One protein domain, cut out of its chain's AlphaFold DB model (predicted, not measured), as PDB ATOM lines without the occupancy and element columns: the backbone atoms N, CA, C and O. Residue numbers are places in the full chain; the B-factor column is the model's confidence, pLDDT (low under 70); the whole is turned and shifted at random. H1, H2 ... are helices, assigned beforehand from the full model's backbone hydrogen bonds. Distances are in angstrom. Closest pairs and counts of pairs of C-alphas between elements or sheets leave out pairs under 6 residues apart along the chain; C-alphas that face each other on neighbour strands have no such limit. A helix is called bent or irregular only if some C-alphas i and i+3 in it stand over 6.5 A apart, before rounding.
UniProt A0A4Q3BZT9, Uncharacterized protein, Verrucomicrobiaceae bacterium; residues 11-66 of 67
ATOM      1  N   THR A  11     196.336 152.887 160.358       93.69
ATOM      2  CA  THR A  11     197.423 153.710 159.810       93.69
ATOM      3  C   THR A  11     198.550 152.863 159.222       93.69
ATOM      4  O   THR A  11     198.921 153.057 158.066       93.69
ATOM      5  N   GLN A  12     199.028 151.858 159.957       93.81
ATOM      6  CA  GLN A  12     200.091 150.956 159.496       93.81
ATOM      7  C   GLN A  12     199.611 150.054 158.356       93.81
ATOM      8  O   GLN A  12     200.355 149.744 157.424       93.81
ATOM      9  N   VAL A  13     198.351 149.614 158.406       93.31
ATOM     10  CA  VAL A  13     197.760 148.836 157.310       93.31
ATOM     11  C   VAL A  13     197.661 149.684 156.039       93.31
ATOM     12  O   VAL A  13     198.019 149.199 154.967       93.31
ATOM     13  N   ALA A  14     197.249 150.949 156.145       94.19
ATOM     14  CA  ALA A  14     197.168 151.868 155.012       94.19
ATOM     15  C   ALA A  14     198.545 152.192 154.407       94.19
ATOM     16  O   ALA A  14     198.681 152.222 153.185       94.19
ATOM     17  N   GLU A  15     199.581 152.368 155.231       94.50
ATOM     18  CA  GLU A  15     200.959 152.571 154.759       94.50
ATOM     19  C   GLU A  15     201.485 151.366 153.969       94.50
ATOM     20  O   GLU A  15     202.038 151.522 152.879       94.50
ATOM     21  N   ARG A  16     201.258 150.144 154.469       94.44
ATOM     22  CA  ARG A  16     201.636 148.920 153.744       94.44
ATOM     23  C   ARG A  16     200.838 148.749 152.449       94.44
ATOM     24  O   ARG A  16     201.404 148.340 151.441       94.44
ATOM     25  N   ALA A  17     199.549 149.097 152.451       93.81
ATOM     26  CA  ALA A  17     198.725 149.084 151.243       93.81
ATOM     27  C   ALA A  17     199.271 150.043 150.170       93.81
ATOM     28  O   ALA A  17     199.313 149.680 148.993       93.81
ATOM     29  N   LEU A  18     199.756 151.223 150.578       93.31
ATOM     30  CA  LEU A  18     200.346 152.209 149.671       93.31
ATOM     31  C   LEU A  18     201.586 151.668 148.959       93.31
ATOM     32  O   LEU A  18     201.736 151.878 147.757       93.31
ATOM     33  N   ALA A  19     202.428 150.908 149.664       93.12
ATOM     34  CA  ALA A  19     203.578 150.231 149.064       93.12
ATOM     35  C   ALA A  19     203.185 149.191 147.992       93.12
ATOM     36  O   ALA A  19     204.002 148.853 147.138       93.12
ATOM     37  N   LEU A  20     201.934 148.716 148.002       91.25
ATOM     38  CA  LEU A  20     201.356 147.800 147.012       91.25
ATOM     39  C   LEU A  20     200.566 148.530 145.908       91.25
ATOM     40  O   LEU A  20     199.900 147.884 145.101       91.25
ATOM     41  N   GLY A  21     200.607 149.866 145.873       91.94
ATOM     42  CA  GLY A  21     199.866 150.684 144.908       91.94
ATOM     43  C   GLY A  21     198.393 150.916 145.265       91.94
ATOM     44  O   GLY A  21     197.646 151.446 144.445       91.94
ATOM     45  N   LEU A  22     197.960 150.554 146.476       92.31
ATOM     46  CA  LEU A  22     196.590 150.752 146.957       92.31
ATOM     47  C   LEU A  22     196.547 151.908 147.958       92.31
ATOM     48  O   LEU A  22     197.374 151.973 148.854       92.31
ATOM     49  N   SER A  23     195.566 152.807 147.869       92.81
ATOM     50  CA  SER A  23     195.502 153.992 148.749       92.81
ATOM     51  C   SER A  23     194.242 154.058 149.630       92.81
ATOM     52  O   SER A  23     193.507 155.050 149.592       92.81
ATOM     53  N   PRO A  24     193.954 153.030 150.454       93.56
ATOM     54  CA  PRO A  24     192.895 153.146 151.447       93.56
ATOM     55  C   PRO A  24     193.226 154.244 152.467       93.56
ATOM     56  O   PRO A  24     194.393 154.532 152.742       93.56
ATOM     57  N   ARG A  25     192.195 154.853 153.061       93.69
ATOM     58  CA  ARG A  25     192.375 155.861 154.120       93.69
ATOM     59  C   ARG A  25     192.109 155.231 155.490       93.69
ATOM     60  O   ARG A  25     191.126 154.499 155.607       93.69
ATOM     61  N   PRO A  26     192.922 155.509 156.523       93.31
ATOM     62  CA  PRO A  26     192.629 155.062 157.884       93.31
ATOM     63  C   PRO A  26     191.278 155.608 158.356       93.31
ATOM     64  O   PRO A  26     191.009 156.803 158.209       93.31
ATOM     65  N   LEU A  27     190.420 154.754 158.916       91.56
ATOM     66  CA  LEU A  27     189.125 155.174 159.459       91.56
ATOM     67  C   LEU A  27     189.309 156.051 160.703       91.56
ATOM     68  O   LEU A  27     188.530 156.980 160.923       91.56
ATOM     69  N   SER A  28     190.373 155.811 161.469       89.88
ATOM     70  CA  SER A  28     190.775 156.606 162.629       89.88
ATOM     71  C   SER A  28     190.932 158.104 162.329       89.88
ATOM     72  O   SER A  28     190.727 158.926 163.220       89.88
ATOM     73  N   PHE A  29     191.203 158.494 161.078       90.12
ATOM     74  CA  PHE A  29     191.331 159.905 160.679       90.12
ATOM     75  C   PHE A  29     189.996 160.655 160.618       90.12
ATOM     76  O   PHE A  29     189.984 161.883 160.570       90.12
ATOM     77  N   TYR A  30     188.874 159.940 160.617       87.25
ATOM     78  CA  TYR A  30     187.536 160.522 160.512       87.25
ATOM     79  C   TYR A  30     186.849 160.685 161.874       87.25
ATOM     80  O   TYR A  30     185.673 161.051 161.936       87.25
ATOM     81  N   VAL A  31     187.557 160.419 162.975       81.44
ATOM     82  CA  VAL A  31     187.018 160.594 164.326       81.44
ATOM     83  C   VAL A  31     186.808 162.085 164.607       81.44
ATOM     84  O   VAL A  31     187.723 162.897 164.484       81.44
ATOM     85  N   THR A  32     185.590 162.448 165.008       72.38
ATOM     86  CA  THR A  32     185.231 163.806 165.435       72.38
ATOM     87  C   THR A  32     185.270 163.927 166.960       72.38
ATOM     88  O   THR A  32     185.081 162.944 167.681       72.38
ATOM     89  N   LEU A  33     185.508 165.142 167.475       60.31
ATOM     90  CA  LEU A  33     185.411 165.436 168.910       60.31
ATOM     91  C   LEU A  33     183.975 165.158 169.393       60.31
ATOM     92  O   LEU A  33     183.047 165.871 169.022       60.31
ATOM     93  N   GLY A  34     183.807 164.103 170.200       62.84
ATOM     94  CA  GLY A  34     182.511 163.604 170.687       62.84
ATOM     95  C   GLY A  34     182.085 162.244 170.115       62.84
ATOM     96  O   GLY A  34     181.076 161.693 170.549       62.84
ATOM     97  N   GLY A  35     182.843 161.688 169.167       60.84
ATOM     98  CA  GLY A  35     182.613 160.356 168.610       60.84
ATOM     99  C   GLY A  35     183.150 159.215 169.481       60.84
ATOM    100  O   GLY A  35     184.012 159.399 170.340       60.84
ATOM    101  N   ILE A  36     182.649 158.005 169.219       55.78
ATOM    102  CA  ILE A  36     183.179 156.750 169.768       55.78
ATOM    103  C   ILE A  36     184.625 156.566 169.287       55.78
ATOM    104  O   ILE A  36     184.872 156.234 168.130       55.78
ATOM    105  N   GLY A  37     185.591 156.830 170.167       61.59
ATOM    106  CA  GLY A  37     186.990 156.472 169.935       61.59
ATOM    107  C   GLY A  37     187.146 154.953 169.808       61.59
ATOM    108  O   GLY A  37     186.392 154.198 170.421       61.59
ATOM    109  N   GLY A  38     188.125 154.501 169.018       72.12
ATOM    110  CA  GLY A  38     188.435 153.070 168.870       72.12
ATOM    111  C   GLY A  38     188.004 152.427 167.550       72.12
ATOM    112  O   GLY A  38     187.957 151.202 167.461       72.12
ATOM    113  N   PHE A  39     187.707 153.210 166.510       82.62
ATOM    114  CA  PHE A  39     187.555 152.647 165.171       82.62
ATOM    115  C   PHE A  39     188.906 152.234 164.598       82.62
ATOM    116  O   PHE A  39     189.817 153.051 164.496       82.62
ATOM    117  N   ASN A  40     188.995 150.966 164.203       89.38
ATOM    118  CA  ASN A  40     190.146 150.402 163.518       89.38
ATOM    119  C   ASN A  40     189.676 149.769 162.206       89.38
ATOM    120  O   ASN A  40     189.101 148.676 162.199       89.38
ATOM    121  N   GLY A  41     189.847 150.481 161.097       91.31
ATOM    122  CA  GLY A  41     189.340 150.050 159.799       91.31
ATOM    123  C   GLY A  41     189.853 150.908 158.653       91.31
ATOM    124  O   GLY A  41     190.514 151.918 158.860       91.31
ATOM    125  N   LEU A  42     189.533 150.510 157.426       92.31
ATOM    126  CA  LEU A  42     189.928 151.231 156.218       92.31
ATOM    127  C   LEU A  42     188.700 151.790 155.508       92.31
ATOM    128  O   LEU A  42     187.698 151.097 155.334       92.31
ATOM    129  N   VAL A  43     188.805 153.031 155.048       91.88
ATOM    130  CA  VAL A  43     187.854 153.640 154.120       91.88
ATOM    131  C   VAL A  43     188.319 153.343 152.697       91.88
ATOM    132  O   VAL A  43     189.424 153.715 152.298       91.88
ATOM    133  N   MET A  44     187.450 152.670 151.942       90.25
ATOM    134  CA  MET A  44     187.691 152.230 150.569       90.25
ATOM    135  C   MET A  44     186.854 153.064 149.599       90.25
ATOM    136  O   MET A  44     185.624 153.015 149.634       90.25
ATOM    137  N   GLY A  45     187.509 153.817 148.718       89.50
ATOM    138  CA  GLY A  45     186.840 154.480 147.602       89.50
ATOM    139  C   GLY A  45     186.677 153.518 146.426       89.50
ATOM    140  O   GLY A  45     187.669 152.977 145.949       89.50
ATOM    141  N   TYR A  46     185.448 153.323 145.948       89.81
ATOM    142  CA  TYR A  46     185.154 152.458 144.795       89.81
ATOM    143  C   TYR A  46     184.595 153.220 143.583       89.81
ATOM    144  O   TYR A  46     184.537 152.673 142.493       89.81
ATOM    145  N   ALA A  47     184.216 154.493 143.741       91.44
ATOM    146  CA  ALA A  47     183.503 155.262 142.714       91.44
ATOM    147  C   ALA A  47     184.271 155.459 141.389       91.44
ATOM    148  O   ALA A  47     183.650 155.692 140.358       91.44
ATOM    149  N   HIS A  48     185.605 155.381 141.418       90.44
ATOM    150  CA  HIS A  48     186.477 155.568 140.251       90.44
ATOM    151  C   HIS A  48     187.306 154.322 139.913       90.44
ATOM    152  O   HIS A  48     188.247 154.408 139.128       90.44
ATOM    153  N   VAL A  49     186.994 153.180 140.526       90.69
ATOM    154  CA  VAL A  49     187.672 151.911 140.253       90.69
ATOM    155  C   VAL A  49     186.796 151.122 139.278       90.69
ATOM    156  O   VAL A  49     185.617 150.938 139.589       90.69
ATOM    157  N   PRO A  50     187.321 150.667 138.124       93.69
ATOM    158  CA  PRO A  50     186.596 149.748 137.252       93.69
ATOM    159  C   PRO A  50     186.116 148.520 138.035       93.69
ATOM    160  O   PRO A  50     186.823 148.013 138.911       93.69
ATOM    161  N   GLU A  51     184.899 148.055 137.757       94.06
ATOM    162  CA  GLU A  51     184.271 146.969 138.522       94.06
ATOM    163  C   GLU A  51     185.126 145.693 138.485       94.06
ATOM    164  O   GLU A  51     185.321 145.030 139.508       94.06
ATOM    165  N   GLU A  52     185.703 145.404 137.318       95.56
ATOM    166  CA  GLU A  52     186.582 144.270 137.055       95.56
ATOM    167  C   GLU A  52     187.843 144.250 137.937       95.56
ATOM    168  O   GLU A  52     188.323 143.175 138.311       95.56
ATOM    169  N   ASP A  53     188.336 145.420 138.346       92.19
ATOM    170  CA  ASP A  53     189.575 145.558 139.117       92.19
ATOM    171  C   ASP A  53     189.336 145.446 140.626       92.19
ATOM    172  O   ASP A  53     190.237 145.085 141.397       92.19
ATOM    173  N   MET A  54     188.109 145.717 141.087       92.44
ATOM    174  CA  MET A  54     187.830 145.840 142.516       92.44
ATOM    175  C   MET A  54     188.093 144.537 143.277       92.44
ATOM    176  O   MET A  54     188.701 144.537 144.352       92.44
ATOM    177  N   ALA A  55     187.700 143.401 142.699       93.12
ATOM    178  CA  ALA A  55     187.946 142.098 143.304       93.12
ATOM    179  C   ALA A  55     189.452 141.811 143.469       93.12
ATOM    180  O   ALA A  55     189.863 141.220 144.471       93.12
ATOM    181  N   GLY A  56     190.281 142.238 142.510       93.44
ATOM    182  CA  GLY A  56     191.737 142.083 142.557       93.44
ATOM    183  C   GLY A  56     192.379 142.910 143.671       93.44
ATOM    184  O   GLY A  56     193.191 142.394 144.447       93.44
ATOM    185  N   HIS A  57     191.958 144.166 143.818       92.19
ATOM    186  CA  HIS A  57     192.440 145.051 144.878       92.19
ATOM    187  C   HIS A  57     192.079 144.533 146.278       92.19
ATOM    188  O   HIS A  57     192.946 144.471 147.150       92.19
ATOM    189  N   VAL A  58     190.840 144.071 146.489       91.25
ATOM    190  CA  VAL A  58     190.429 143.480 147.779       91.25
ATOM    191  C   VAL A  58     191.235 142.218 148.089       91.25
ATOM    192  O   VAL A  58     191.711 142.052 149.212       91.25
ATOM    193  N   LYS A  59     191.449 141.340 147.099       92.88
ATOM    194  CA  LYS A  59     192.279 140.137 147.277       92.88
ATOM    195  C   LYS A  59     193.721 140.478 147.640       92.88
ATOM    196  O   LYS A  59     194.290 139.784 148.473       92.88
ATOM    197  N   THR A  60     194.290 141.530 147.054       91.00
ATOM    198  CA  THR A  60     195.652 141.996 147.366       91.00
ATOM    199  C   THR A  60     195.741 142.480 148.813       91.00
ATOM    200  O   THR A  60     196.598 142.006 149.554       91.00
ATOM    201  N   LEU A  61     194.788 143.308 149.266       88.62
ATOM    202  CA  LEU A  61     194.711 143.742 150.670       88.62
ATOM    203  C   LEU A  61     194.634 142.552 151.629       88.62
ATOM    204  O   LEU A  61     195.404 142.472 152.578       88.62
ATOM    205  N   VAL A  62     193.733 141.601 151.375       89.00
ATOM    206  CA  VAL A  62     193.580 140.431 152.251       89.00
ATOM    207  C   VAL A  62     194.811 139.534 152.187       89.00
ATOM    208  O   VAL A  62     195.237 139.009 153.207       89.00
ATOM    209  N   ARG A  63     195.398 139.311 151.010       89.62
ATOM    210  CA  ARG A  63     196.528 138.391 150.882       89.62
ATOM    211  C   ARG A  63     197.751 138.905 151.630       89.62
ATOM    212  O   ARG A  63     198.320 138.119 152.384       89.62
ATOM    213  N   ASP A  64     198.092 140.172 151.414       83.44
ATOM    214  CA  ASP A  64     199.406 140.737 151.734       83.44
ATOM    215  C   ASP A  64     199.415 141.558 153.031       83.44
ATOM    216  O   ASP A  64     200.483 141.842 153.565       83.44
ATOM    217  N   LEU A  65     198.238 141.915 153.562       79.00
ATOM    218  CA  LEU A  65     198.092 142.672 154.815       79.00
ATOM    219  C   LEU A  65     197.424 141.858 155.929       79.00
ATOM    220  O   LEU A  65     196.963 142.422 156.924       79.00
ATOM    221  N   ARG A  66     197.359 140.531 155.766       77.94
ATOM    222  CA  ARG A  66     197.035 139.613 156.864       77.94
ATOM    223  C   ARG A  66     198.127 139.691 157.950       77.94
ATOM    224  O   ARG A  66     199.274 139.984 157.611       77.94
TER     225      ARG A  66
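What this domain is: This is residues 11 to 66 of the 67 residues of an uncharacterized protein of Verrucomicrobiaceae bacterium (UniProt A0A4Q3BZT9). Two helices, H1 and H3, come near each other towards their last residues in an open corner at one end of a loose frame, and a long loop, residues 31 to 50, reaches away to the far end and folds back to H3. The short helix H2 sits between, just before that loop, and a short antiparallel pairing of residues 25 to 26 with residues 42 to 43 ties the outgoing and returning stretches together. The printed part has 56 residues with three named helices, in the order H1, H2, H3, and no named strand; the class is all helix, with 27 of the 56 residues in named elements, under half. The whole is only just loose, close to compact, with a radius of gyration of the C-alphas of 12.6 A, and it is elongated, spanning 39 by 24 by 14 A.

Where its parts are: H1 holds residues 11 to 19 and measures 12.9 A from its first to its last C-alpha; it begins at C-alpha 11 at (197.423, 153.710, 159.810). H2 holds residues 27 to 30, with C-alpha 27 at (189.125, 155.174, 159.459). H3, the longest helix, holds residues 51 to 64, measures 21.0 A and ends at C-alpha 64 at (199.406, 140.737, 151.734). H3 is irregular, but only just: C-alphas 52 and 55 are 6.8 A apart, and its line is a rough one.

How they stand to each other: H1 is close to H2 but not clearly touching; their closest C-alphas, those of Thr 11 and Ser 28, are 7.8 A apart. H1 is also close to H3 but not clearly touching, and the closest C-alphas are those of Ala 17 and Leu 61, at 6.7 A. The lines of H1 and H3 stand at a steep tilt of 64 degrees, and the two run opposite ways. H2 and H3 are apart. In H1 every O i to N i+4 pair is within hydrogen-bond range; in H3 8 of 10 are, and H2 is too short for such a pair.

The domain as a whole: The two C-alphas farthest apart, those of Gly 34 and Glu 52, are 39.0 A from each other, while the first and last printed C-alphas, those of Thr 11 and Arg 66, are 14.4 A apart. The printed part has no cut. The link from H1 to H2 is short, with 7 residues, and the link from H2 to H3 is long, with 20 residues. The mean pLDDT of the printed part is 87.5; residues 33 to 37, within the long link, are under 70.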